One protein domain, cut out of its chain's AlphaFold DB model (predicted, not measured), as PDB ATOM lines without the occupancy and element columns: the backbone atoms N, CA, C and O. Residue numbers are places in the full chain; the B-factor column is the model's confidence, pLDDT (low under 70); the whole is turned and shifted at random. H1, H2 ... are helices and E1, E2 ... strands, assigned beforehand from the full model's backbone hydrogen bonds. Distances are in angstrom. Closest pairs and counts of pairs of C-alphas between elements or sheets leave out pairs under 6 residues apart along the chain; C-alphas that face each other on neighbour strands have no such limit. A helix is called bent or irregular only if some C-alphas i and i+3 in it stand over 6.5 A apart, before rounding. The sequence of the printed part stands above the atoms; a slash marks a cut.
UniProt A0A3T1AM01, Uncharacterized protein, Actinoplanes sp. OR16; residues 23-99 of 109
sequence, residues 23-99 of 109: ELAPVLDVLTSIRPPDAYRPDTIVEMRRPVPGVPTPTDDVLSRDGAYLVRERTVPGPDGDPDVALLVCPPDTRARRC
ATOM      1  N   GLU A  23     -36.075   5.073 -22.534       96.00
ATOM      2  CA  GLU A  23     -36.453   6.012 -21.464       96.00
ATOM      3  C   GLU A  23     -37.063   7.310 -22.020       96.00
ATOM      4  O   GLU A  23     -37.804   8.011 -21.328       96.00
ATOM      5  N   LEU A  24     -36.799   7.631 -23.292       94.75
ATOM      6  CA  LEU A  24     -37.353   8.807 -23.961       94.75
ATOM      7  C   LEU A  24     -38.727   8.552 -24.590       94.75
ATOM      8  O   LEU A  24     -39.396   9.514 -24.973       94.75
ATOM      9  N   ALA A  25     -39.169   7.295 -24.699       92.94
ATOM     10  CA  ALA A  25     -40.432   6.964 -25.361       92.94
ATOM     11  C   ALA A  25     -41.649   7.667 -24.719       92.94
ATOM     12  O   ALA A  25     -42.410   8.287 -25.459       92.94
ATOM     13  N   PRO A  26     -41.805   7.712 -23.377       92.56
ATOM     14  CA  PRO A  26     -42.925   8.427 -22.757       92.56
ATOM     15  C   PRO A  26     -42.872   9.947 -22.974       92.56
ATOM     16  O   PRO A  26     -43.901  10.616 -23.044       92.56
ATOM     17  N   VAL A  27     -41.666  10.515 -23.080       92.12
ATOM     18  CA  VAL A  27     -41.473  11.955 -23.318       92.12
ATOM     19  C   VAL A  27     -41.861  12.317 -24.751       92.12
ATOM     20  O   VAL A  27     -42.401  13.397 -24.995       92.12
ATOM     21  N   LEU A  28     -41.632  11.409 -25.702       92.31
ATOM     22  CA  LEU A  28     -41.985  11.609 -27.102       92.31
ATOM     23  C   LEU A  28     -43.500  11.793 -27.295       92.31
ATOM     24  O   LEU A  28     -43.911  12.657 -28.073       92.31
ATOM     25  N   ASP A  29     -44.330  11.071 -26.539       89.94
ATOM     26  CA  ASP A  29     -45.791  11.230 -26.571       89.94
ATOM     27  C   ASP A  29     -46.218  12.642 -26.131       89.94
ATOM     28  O   ASP A  29     -47.056  13.288 -26.764       89.94
ATOM     29  N   VAL A  30     -45.578  13.185 -25.092       89.81
ATOM     30  CA  VAL A  30     -45.832  14.561 -24.642       89.81
ATOM     31  C   VAL A  30     -45.397  15.568 -25.708       89.81
ATOM     32  O   VAL A  30     -46.144  16.492 -26.026       89.81
ATOM     33  N   LEU A  31     -44.220  15.384 -26.310       87.81
ATOM     34  CA  LEU A  31     -43.710  16.292 -27.342       87.81
ATOM     35  C   LEU A  31     -44.600  16.315 -28.590       87.81
ATOM     36  O   LEU A  31     -44.877  17.391 -29.121       87.81
ATOM     37  N   THR A  32     -45.091  15.153 -29.025       90.12
ATOM     38  CA  THR A  32     -45.985  15.054 -30.190       90.12
ATOM     39  C   THR A  32     -47.355  15.680 -29.935       90.12
ATOM     40  O   THR A  32     -47.961  16.191 -30.875       90.12
ATOM     41  N   SER A  33     -47.808  15.737 -28.677       88.19
ATOM     42  CA  SER A  33     -49.019  16.482 -28.299       88.19
ATOM     43  C   SER A  33     -48.850  18.006 -28.390       88.19
ATOM     44  O   SER A  33     -49.808  18.716 -28.691       88.19
ATOM     45  N   ILE A  34     -47.633  18.516 -28.167       88.44
ATOM     46  CA  ILE A  34     -47.314  19.950 -28.261       88.44
ATOM     47  C   ILE A  34     -47.154  20.360 -29.723       88.44
ATOM     48  O   ILE A  34     -47.616  21.425 -30.138       88.44
ATOM     49  N   ARG A  35     -46.461  19.530 -30.506       88.69
ATOM     50  CA  ARG A  35     -46.250  19.764 -31.928       88.69
ATOM     51  C   ARG A  35     -46.185  18.423 -32.657       88.69
ATOM     52  O   ARG A  35     -45.223  17.677 -32.450       88.69
ATOM     53  N   PRO A  36     -47.173  18.114 -33.510       89.31
ATOM     54  CA  PRO A  36     -47.196  16.838 -34.193       89.31
ATOM     55  C   PRO A  36     -46.066  16.769 -35.237       89.31
ATOM     56  O   PRO A  36     -45.587  17.808 -35.707       89.31
ATOM     57  N   PRO A  37     -45.597  15.563 -35.604       87.88
ATOM     58  CA  PRO A  37     -44.455  15.398 -36.505       87.88
ATOM     59  C   PRO A  37     -44.628  16.068 -37.876       87.88
ATOM     60  O   PRO A  37     -43.652  16.494 -38.489       87.88
ATOM     61  N   ASP A  38     -45.867  16.182 -38.351       89.56
ATOM     62  CA  ASP A  38     -46.240  16.786 -39.628       89.56
ATOM     63  C   ASP A  38     -46.344  18.320 -39.589       89.56
ATOM     64  O   ASP A  38     -46.490  18.942 -40.641       89.56
ATOM     65  N   ALA A  39     -46.204  18.948 -38.415       89.75
ATOM     66  CA  ALA A  39     -46.253  20.402 -38.266       89.75
ATOM     67  C   ALA A  39     -45.041  21.129 -38.875       89.75
ATOM     68  O   ALA A  39     -45.111  22.330 -39.140       89.75
ATOM     69  N   TYR A  40     -43.918  20.436 -39.095       90.44
ATOM     70  CA  TYR A  40     -42.685  21.031 -39.615       90.44
ATOM     71  C   TYR A  40     -42.692  21.083 -41.145       90.44
ATOM     72  O   TYR A  40     -42.159  20.199 -41.817       90.44
ATOM     73  N   ARG A  41     -43.289  22.139 -41.709       94.38
ATOM     74  CA  ARG A  41     -43.404  22.336 -43.159       94.38
ATOM     75  C   ARG A  41     -42.935  23.735 -43.572       94.38
ATOM     76  O   ARG A  41     -42.975  24.659 -42.761       94.38
ATOM     77  N   PRO A  42     -42.497  23.937 -44.828       95.69
ATOM     78  CA  PRO A  42     -42.072  25.258 -45.293       95.69
ATOM     79  C   PRO A  42     -43.156  26.337 -45.153       95.69
ATOM     80  O   PRO A  42     -42.854  27.486 -44.841       95.69
ATOM     81  N   ASP A  43     -44.421  25.968 -45.338       95.56
ATOM     82  CA  ASP A  43     -45.572  26.861 -45.212       95.56
ATOM     83  C   ASP A  43     -45.902  27.243 -43.756       95.56
ATOM     84  O   ASP A  43     -46.523  28.279 -43.526       95.56
ATOM     85  N   THR A  44     -45.414  26.492 -42.762       93.62
ATOM     86  CA  THR A  44     -45.688  26.737 -41.333       93.62
ATOM     87  C   THR A  44     -44.555  27.469 -40.605       93.62
ATOM     88  O   THR A  44     -44.657  27.728 -39.407       93.62
ATOM     89  N   ILE A  45     -43.480  27.879 -41.298       93.88
ATOM     90  CA  ILE A  45     -42.280  28.491 -40.684       93.88
ATOM     91  C   ILE A  45     -42.619  29.651 -39.734       93.88
ATOM     92  O   ILE A  45     -42.038  29.752 -38.653       93.88
ATOM     93  N   VAL A  46     -43.547  30.533 -40.119       94.94
ATOM     94  CA  VAL A  46     -43.932  31.698 -39.299       94.94
ATOM     95  C   VAL A  46     -44.560  31.265 -37.975       94.94
ATOM     96  O   VAL A  46     -44.272  31.852 -36.933       94.94
ATOM     97  N   GLU A  47     -45.390  30.227 -38.001       91.50
ATOM     98  CA  GLU A  47     -45.996  29.652 -36.805       91.50
ATOM     99  C   GLU A  47     -44.948  28.939 -35.946       91.50
ATOM    100  O   GLU A  47     -44.896  29.142 -34.735       91.50
ATOM    101  N   MET A  48     -44.052  28.174 -36.573       90.88
ATOM    102  CA  MET A  48     -43.020  27.398 -35.876       90.88
ATOM    103  C   MET A  48     -41.975  28.266 -35.167       90.88
ATOM    104  O   MET A  48     -41.372  27.813 -34.194       90.88
ATOM    105  N   ARG A  49     -41.781  29.513 -35.617       91.06
ATOM    106  CA  ARG A  49     -40.918  30.509 -34.958       91.06
ATOM    107  C   ARG A  49     -41.536  31.125 -33.704       91.06
ATOM    108  O   ARG A  49     -40.830  31.819 -32.973       91.06
ATOM    109  N   ARG A  50     -42.831  30.922 -33.450       90.50
ATOM    110  CA  ARG A  50     -43.454  31.413 -32.219       90.50
ATOM    111  C   ARG A  50     -42.954  30.604 -31.018       90.50
ATOM    112  O   ARG A  50     -42.692  29.406 -31.166       90.50
ATOM    113  N   PRO A  51     -42.846  31.231 -29.832       87.69
ATOM    114  CA  PRO A  51     -42.536  30.515 -28.603       87.69
ATOM    115  C   PRO A  51     -43.485  29.335 -28.406       87.69
ATOM    116  O   PRO A  51     -44.689  29.449 -28.648       87.69
ATOM    117  N   VAL A  52     -42.938  28.203 -27.971       86.00
ATOM    118  CA  VAL A  52     -43.743  27.022 -27.668       86.00
ATOM    119  C   VAL A  52     -44.533  27.300 -26.382       86.00
ATOM    120  O   VAL A  52     -43.922  27.644 -25.365       86.00
ATOM    121  N   PRO A  53     -45.871  27.175 -26.390       81.62
ATOM    122  CA  PRO A  53     -46.673  27.382 -25.190       81.62
ATOM    123  C   PRO A  53     -46.199  26.488 -24.040       81.62
ATOM    124  O   PRO A  53     -45.973  25.296 -24.225       81.62
ATOM    125  N   GLY A  54     -46.039  27.066 -22.850       80.94
ATOM    126  CA  GLY A  54     -45.616  26.328 -21.656       80.94
ATOM    127  C   GLY A  54     -44.118  26.012 -21.573       80.94
ATOM    128  O   GLY A  54     -43.689  25.474 -20.556       80.94
ATOM    129  N   VAL A  55     -43.314  26.380 -22.577       83.25
ATOM    130  CA  VAL A  55     -41.850  26.245 -22.535       83.25
ATOM    131  C   VAL A  55     -41.230  27.639 -22.396       83.25
ATOM    132  O   VAL A  55     -41.107  28.356 -23.392       83.25
ATOM    133  N   PRO A  56     -40.874  28.070 -21.174       85.81
ATOM    134  CA  PRO A  56     -40.256  29.371 -20.973       85.81
ATOM    135  C   PRO A  56     -38.832  29.389 -21.535       85.81
ATOM    136  O   PRO A  56     -38.109  28.391 -21.481       85.81
ATOM    137  N   THR A  57     -38.404  30.553 -22.020       87.88
ATOM    138  CA  THR A  57     -36.984  30.801 -22.285       87.88
ATOM    139  C   THR A  57     -36.203  30.629 -20.977       87.88
ATOM    140  O   THR A  57     -36.631  31.175 -19.954       87.88
ATOM    141  N   PRO A  58     -35.078  29.891 -20.975       90.81
ATOM    142  CA  PRO A  58     -34.240  29.759 -19.790       90.81
ATOM    143  C   PRO A  58     -33.803  31.127 -19.262       90.81
ATOM    144  O   PRO A  58     -33.384  31.984 -20.037       90.81
ATOM    145  N   THR A  59     -33.893  31.318 -17.949       94.25
ATOM    146  CA  THR A  59     -33.381  32.518 -17.281       94.25
ATOM    147  C   THR A  59     -31.893  32.375 -16.976       94.25
ATOM    148  O   THR A  59     -31.372  31.260 -16.886       94.25
ATOM    149  N   ASP A  60     -31.217  33.496 -16.735       94.69
ATOM    150  CA  ASP A  60     -29.809  33.500 -16.325       94.69
ATOM    151  C   ASP A  60     -29.572  32.689 -15.044       94.69
ATOM    152  O   ASP A  60     -28.562  31.999 -14.936       94.69
ATOM    153  N   ASP A  61     -30.524  32.680 -14.108       94.25
ATOM    154  CA  ASP A  61     -30.434  31.867 -12.892       94.25
ATOM    155  C   ASP A  61     -30.392  30.367 -13.216       94.25
ATOM    156  O   ASP A  61     -29.523  29.647 -12.717       94.25
ATOM    157  N   VAL A  62     -31.268  29.903 -14.116       94.56
ATOM    158  CA  VAL A  62     -31.276  28.511 -14.595       94.56
ATOM    159  C   VAL A  62     -29.961  28.184 -15.303       94.56
ATOM    160  O   VAL A  62     -29.373  27.122 -15.080       94.56
ATOM    161  N   LEU A  63     -29.474  29.107 -16.133       95.19
ATOM    162  CA  LEU A  63     -28.228  28.951 -16.881       95.19
ATOM    163  C   LEU A  63     -26.990  28.955 -15.976       95.19
ATOM    164  O   LEU A  63     -26.019  28.259 -16.274       95.19
ATOM    165  N   SER A  64     -27.031  29.676 -14.854       94.62
ATOM    166  CA  SER A  64     -25.933  29.740 -13.884       94.62
ATOM    167  C   SER A  64     -25.696  28.410 -13.167       94.62
ATOM    168  O   SER A  64     -24.592  28.182 -12.666       94.62
ATOM    169  N   ARG A  65     -26.705  27.519 -13.140       93.81
ATOM    170  CA  ARG A  65     -26.682  26.231 -12.426       93.81
ATOM    171  C   ARG A  65     -26.206  26.410 -10.983       93.81
ATOM    172  O   ARG A  65     -25.147  25.906 -10.611       93.81
ATOM    173  N   ASP A  66     -26.965  27.182 -10.211       91.19
ATOM    174  CA  ASP A  66     -26.670  27.489  -8.804       91.19
ATOM    175  C   ASP A  66     -25.280  28.130  -8.609       91.19
ATOM    176  O   ASP A  66     -24.564  27.861  -7.643       91.19
ATOM    177  N   GLY A  67     -24.865  28.970  -9.565       91.38
ATOM    178  CA  GLY A  67     -23.571  29.657  -9.542       91.38
ATOM    179  C   GLY A  67     -22.370  28.798  -9.948       91.38
ATOM    180  O   GLY A  67     -21.228  29.238  -9.801       91.38
ATOM    181  N   ALA A  68     -22.578  27.593 -10.488       93.38
ATOM    182  CA  ALA A  68     -21.498  26.816 -11.100       93.38
ATOM    183  C   ALA A  68     -20.900  27.524 -12.331       93.38
ATOM    184  O   ALA A  68     -19.713  27.348 -12.634       93.38
ATOM    185  N   TYR A  69     -21.703  28.344 -13.012       95.50
ATOM    186  CA  TYR A  69     -21.309  29.172 -14.144       95.50
ATOM    187  C   TYR A  69     -21.674  30.633 -13.895       95.50
ATOM    188  O   TYR A  69     -22.728  30.954 -13.350       95.50
ATOM    189  N   LEU A  70     -20.801  31.530 -14.344       95.25
ATOM    190  CA  LEU A  70     -21.160  32.934 -14.521       95.25
ATOM    191  C   LEU A  70     -21.983  33.050 -15.806       95.25
ATOM    192  O   LEU A  70     -21.693  32.330 -16.750       95.25
ATOM    193  N   VAL A  71     -22.937  33.974 -15.878       96.75
ATOM    194  CA  VAL A  71     -23.704  34.252 -17.105       96.75
ATOM    195  C   VAL A  71     -23.438  35.694 -17.520       96.75
ATOM    196  O   VAL A  71     -23.535  36.607 -16.698       96.75
ATOM    197  N   ARG A  72     -22.982  35.903 -18.759       95.75
ATOM    198  CA  ARG A  72     -22.672  37.233 -19.302       95.75
ATOM    199  C   ARG A  72     -23.069  37.320 -20.761       95.75
ATOM    200  O   ARG A  72     -22.772  36.408 -21.527       95.75
ATOM    201  N   GLU A  73     -23.613  38.459 -21.154       96.00
ATOM    202  CA  GLU A  73     -23.868  38.779 -22.552       96.00
ATOM    203  C   GLU A  73     -22.788  39.729 -23.088       96.00
ATOM    204  O   GLU A  73     -22.311  40.626 -22.383       96.00
ATOM    205  N   ARG A  74     -22.340  39.502 -24.324       96.12
ATOM    206  CA  ARG A  74     -21.398  40.372 -25.035       96.12
ATOM    207  C   ARG A  74     -21.874  40.590 -26.455       96.12
ATOM    208  O   ARG A  74     -22.140  39.629 -27.158       96.12
ATOM    209  N   THR A  75     -21.859  41.830 -26.905       97.44
ATOM    210  CA  THR A  75     -22.106  42.159 -28.308       97.44
ATOM    211  C   THR A  75     -20.788  42.135 -29.081       97.44
ATOM    212  O   THR A  75     -19.785  42.680 -28.610       97.44
ATOM    213  N   VAL A  76     -20.771  41.484 -30.242       96.69
ATOM    214  CA  VAL A  76     -19.637  41.494 -31.177       96.69
ATOM    215  C   VAL A  76     -20.087  41.987 -32.550       96.69
ATOM    216  O   VAL A  76     -21.242  41.751 -32.906       96.69
ATOM    217  N   PRO A  77     -19.199  42.632 -33.329       97.06
ATOM    218  CA  PRO A  77     -19.534  43.061 -34.680       97.06
ATOM    219  C   PRO A  77     -20.020  41.896 -35.536       97.06
ATOM    220  O   PRO A  77     -19.412  40.818 -35.533       97.06
ATOM    221  N   GLY A  78     -21.109  42.130 -36.262       94.94
ATOM    222  CA  GLY A  78     -21.547  41.239 -37.327       94.94
ATOM    223  C   GLY A  78     -20.598  41.282 -38.533       94.94
ATOM    224  O   GLY A  78     -19.670  42.096 -38.579       94.94
ATOM    225  N   PRO A  79     -20.809  40.402 -39.523       93.81
ATOM    226  CA  PRO A  79     -20.227  40.555 -40.855       93.81
ATOM    227  C   PRO A  79     -20.534  41.926 -41.478       93.81
ATOM    228  O   PRO A  79     -21.446  42.629 -41.048       93.81
ATOM    229  N   ASP A  80     -19.791  42.305 -42.519       93.12
ATOM    230  CA  ASP A  80     -19.972  43.601 -43.180       93.12
ATOM    231  C   ASP A  80     -21.425  43.813 -43.642       93.12
ATOM    232  O   ASP A  80     -21.934  43.092 -44.499       93.12
ATOM    233  N   GLY A  81     -22.076  44.841 -43.088       89.75
ATOM    234  CA  GLY A  81     -23.463  45.205 -43.399       89.75
ATOM    235  C   GLY A  81     -24.531  44.465 -42.585       89.75
ATOM    236  O   GLY A  81     -25.699  44.852 -42.656       89.75
ATOM    237  N   ASP A  82     -24.144  43.471 -41.786       95.19
ATOM    238  CA  ASP A  82     -25.032  42.714 -40.903       95.19
ATOM    239  C   ASP A  82     -25.067  43.312 -39.482       95.19
ATOM    240  O   ASP A  82     -24.134  44.003 -39.063       95.19
ATOM    241  N   PRO A  83     -26.146  43.076 -38.710       95.94
ATOM    242  CA  PRO A  83     -26.245  43.555 -37.336       95.94
ATOM    243  C   PRO A  83     -25.225  42.882 -36.412       95.94
ATOM    244  O   PRO A  83     -24.820  41.736 -36.621       95.94
ATOM    245  N   ASP A  84     -24.885  43.579 -35.329       97.38
ATOM    246  CA  ASP A  84     -24.090  43.007 -34.249       97.38
ATOM    247  C   ASP A  84     -24.745  41.746 -33.660       97.38
ATOM    248  O   ASP A  84     -25.969  41.635 -33.545       97.38
ATOM    249  N   VAL A  85     -23.910  40.802 -33.230       96.25
ATOM    250  CA  VAL A  85     -24.336  39.512 -32.686       96.25
ATOM    251  C   VAL A  85     -24.184  39.507 -31.168       96.25
ATOM    252  O   VAL A  85     -23.112  39.796 -30.633       96.25
ATOM    253  N   ALA A  86     -25.250  39.124 -30.465       95.75
ATOM    254  CA  ALA A  86     -25.211  38.874 -29.031       95.75
ATOM    255  C   ALA A  86     -24.629  37.482 -28.736       95.75
ATOM    256  O   ALA A  86     -25.106  36.461 -29.234       95.75
ATOM    257  N   LEU A  87     -23.586  37.440 -27.912       95.88
ATOM    258  CA  LEU A  87     -22.941  36.231 -27.418       95.88
ATOM    259  C   LEU A  87     -23.286  36.031 -25.945       95.88
ATOM    260  O   LEU A  87     -22.854  36.807 -25.091       95.88
ATOM    261  N   LEU A  88     -23.984  34.939 -25.646       96.25
ATOM    262  CA  LEU A  88     -24.143  34.432 -24.287       96.25
ATOM    263  C   LEU A  88     -22.906  33.607 -23.905       96.25
ATOM    264  O   LEU A  88     -22.606  32.584 -24.521       96.25
ATOM    265  N   VAL A  89     -22.169  34.059 -22.893       96.06
ATOM    266  CA  VAL A  89     -20.912  33.454 -22.440       96.06
ATOM    267  C   VAL A  89     -21.088  32.938 -21.018       96.06
ATOM    268  O   VAL A  89     -21.231  33.727 -20.082       96.06
ATOM    269  N   CYS A  90     -21.012  31.612 -20.855       96.06
ATOM    270  CA  CYS A  90     -21.185  30.940 -19.567       96.06
ATOM    271  C   CYS A  90     -19.897  30.245 -19.083       96.06
ATOM    272  O   CYS A  90     -19.784  29.019 -19.188       96.06
ATOM    273  N   PRO A  91     -18.868  30.975 -18.608       93.94
ATOM    274  CA  PRO A  91     -17.653  30.344 -18.116       93.94
ATOM    275  C   PRO A  91     -17.883  29.742 -16.717       93.94
ATOM    276  O   PRO A  91     -18.670  30.283 -15.937       93.94
ATOM    277  N   PRO A  92     -17.170  28.663 -16.346       94.38
ATOM    278  CA  PRO A  92     -17.229  28.115 -14.992       94.38
ATOM    279  C   PRO A  92     -16.846  29.161 -13.937       94.38
ATOM    280  O   PRO A  92     -15.847  29.865 -14.116       94.38
ATOM    281  N   ASP A  93     -17.550  29.208 -12.803       89.06
ATOM    282  CA  ASP A  93     -17.115  30.025 -11.670       89.06
ATOM    283  C   ASP A  93     -15.935  29.339 -10.955       89.06
ATOM    284  O   ASP A  93     -16.003  28.221 -10.432       89.06
ATOM    285  N   THR A  94     -14.797  30.029 -10.924       75.88
ATOM    286  CA  THR A  94     -13.588  29.568 -10.227       75.88
ATOM    287  C   THR A  94     -13.765  29.466  -8.708       75.88
ATOM    288  O   THR A  94     -12.956  28.805  -8.054       75.88
ATOM    289  N   ARG A  95     -14.806  30.079  -8.124       65.12
ATOM    290  CA  ARG A  95     -15.208  29.860  -6.724       65.12
ATOM    291  C   ARG A  95     -15.893  28.504  -6.541       65.12
ATOM    292  O   ARG A  95     -15.515  27.780  -5.621       65.12
ATOM    293  N   ALA A  96     -16.782  28.109  -7.453       59.22
ATOM    294  CA  ALA A  96     -17.450  26.802  -7.428       59.22
ATOM    295  C   ALA A  96     -16.455  25.633  -7.563       59.22
ATOM    296  O   ALA A  96     -16.599  24.602  -6.907       59.22
ATOM    297  N   ARG A  97     -15.363  25.818  -8.320       56.72
ATOM    298  CA  ARG A  97     -14.281  24.817  -8.440       56.72
ATOM    299  C   ARG A  97     -13.556  24.496  -7.124       56.72
ATOM    300  O   ARG A  97     -12.896  23.462  -7.060       56.72
ATOM    301  N   ARG A  98     -13.653  25.340  -6.089       57.44
ATOM    302  CA  ARG A  98     -12.980  25.119  -4.792       57.44
ATOM    303  C   ARG A  98     -13.786  24.245  -3.826       57.44
ATOM    304  O   ARG A  98     -13.192  23.688  -2.914       57.44
ATOM    305  N   CYS A  99     -15.091  24.070  -4.046       50.50
ATOM    306  CA  CYS A  99     -15.960  23.221  -3.218       50.50
ATOM    307  C   CYS A  99     -16.123  21.797  -3.771       50.50
ATOM    308  O   CYS A  99     -17.165  21.176  -3.583       50.50
TER     309      CYS A  99
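Overview. This is residues 23 to 99 of the 109 residues of an uncharacterized protein of Actinoplanes sp. OR16 (UniProt A0A3T1AM01). Picture an open, flat shape of two separate arms: H1 and H2 follow each other along one, and a two-strand hairpin, E1 and E2, makes the other, with H3 and H4 beyond its open end. A long link, residues 49 to 59, bridges the arms, and no helix touches another. The printed part has 77 residues, in the order H1, H2, H3, E1, E2, H4; the strands are antiparallel, and the class is mixed, helices and strands, with under half of the residues in named elements. It is extended, with a radius of gyration of the C-alphas of 18.4 A and spans of 47 by 44 by 18 A.

Along the chain. Find C-alpha 23 at (-36.453, 6.012, -21.464); from there H1 runs 18.9 A through residues 23 to 34. It is irregular, with C-alphas 23 and 26 7.0 A apart. Next comes H2, residues 42 to 48, 9.7 A, also irregular: C-alphas 43 and 46 are 7.8 A apart. H3 holds residues 60 to 64. Look for E1 at C-alpha 72, (-22.672, 37.233, -19.302); it covers residues 72 to 76 in 13.0 A, and E2 residues 85 to 89 in 12.4 A. H4, residues 96 to 99, ends at C-alpha 99, (-15.960, 23.221, -3.218).

Arrangement. H1 and H2 are apart, and so are H2 and H3. At the hairpin E1 and E2, 150 degrees between directions, C-alphas 75 and 86 face each other at 4.6 A; N 74 and O 87 are within hydrogen-bond range at 2.8 A. In H3 every O i to N i+4 pair is within range, in H1 5 of 8, in H2 1 of 3 beside 2 of 4 O i to N i+3 pairs; H4 is too short for such an i+4 pair.

Size, cuts and confidence. The C-alphas farthest apart, of Asp 43 and Arg 98, are 52.0 A from each other. Residues 23 to 33 and 41 to 46 stand free. The printed part has no cut, and the link from H2 to H3 is long. Look for pLDDT under 70 at residues 95 to 99.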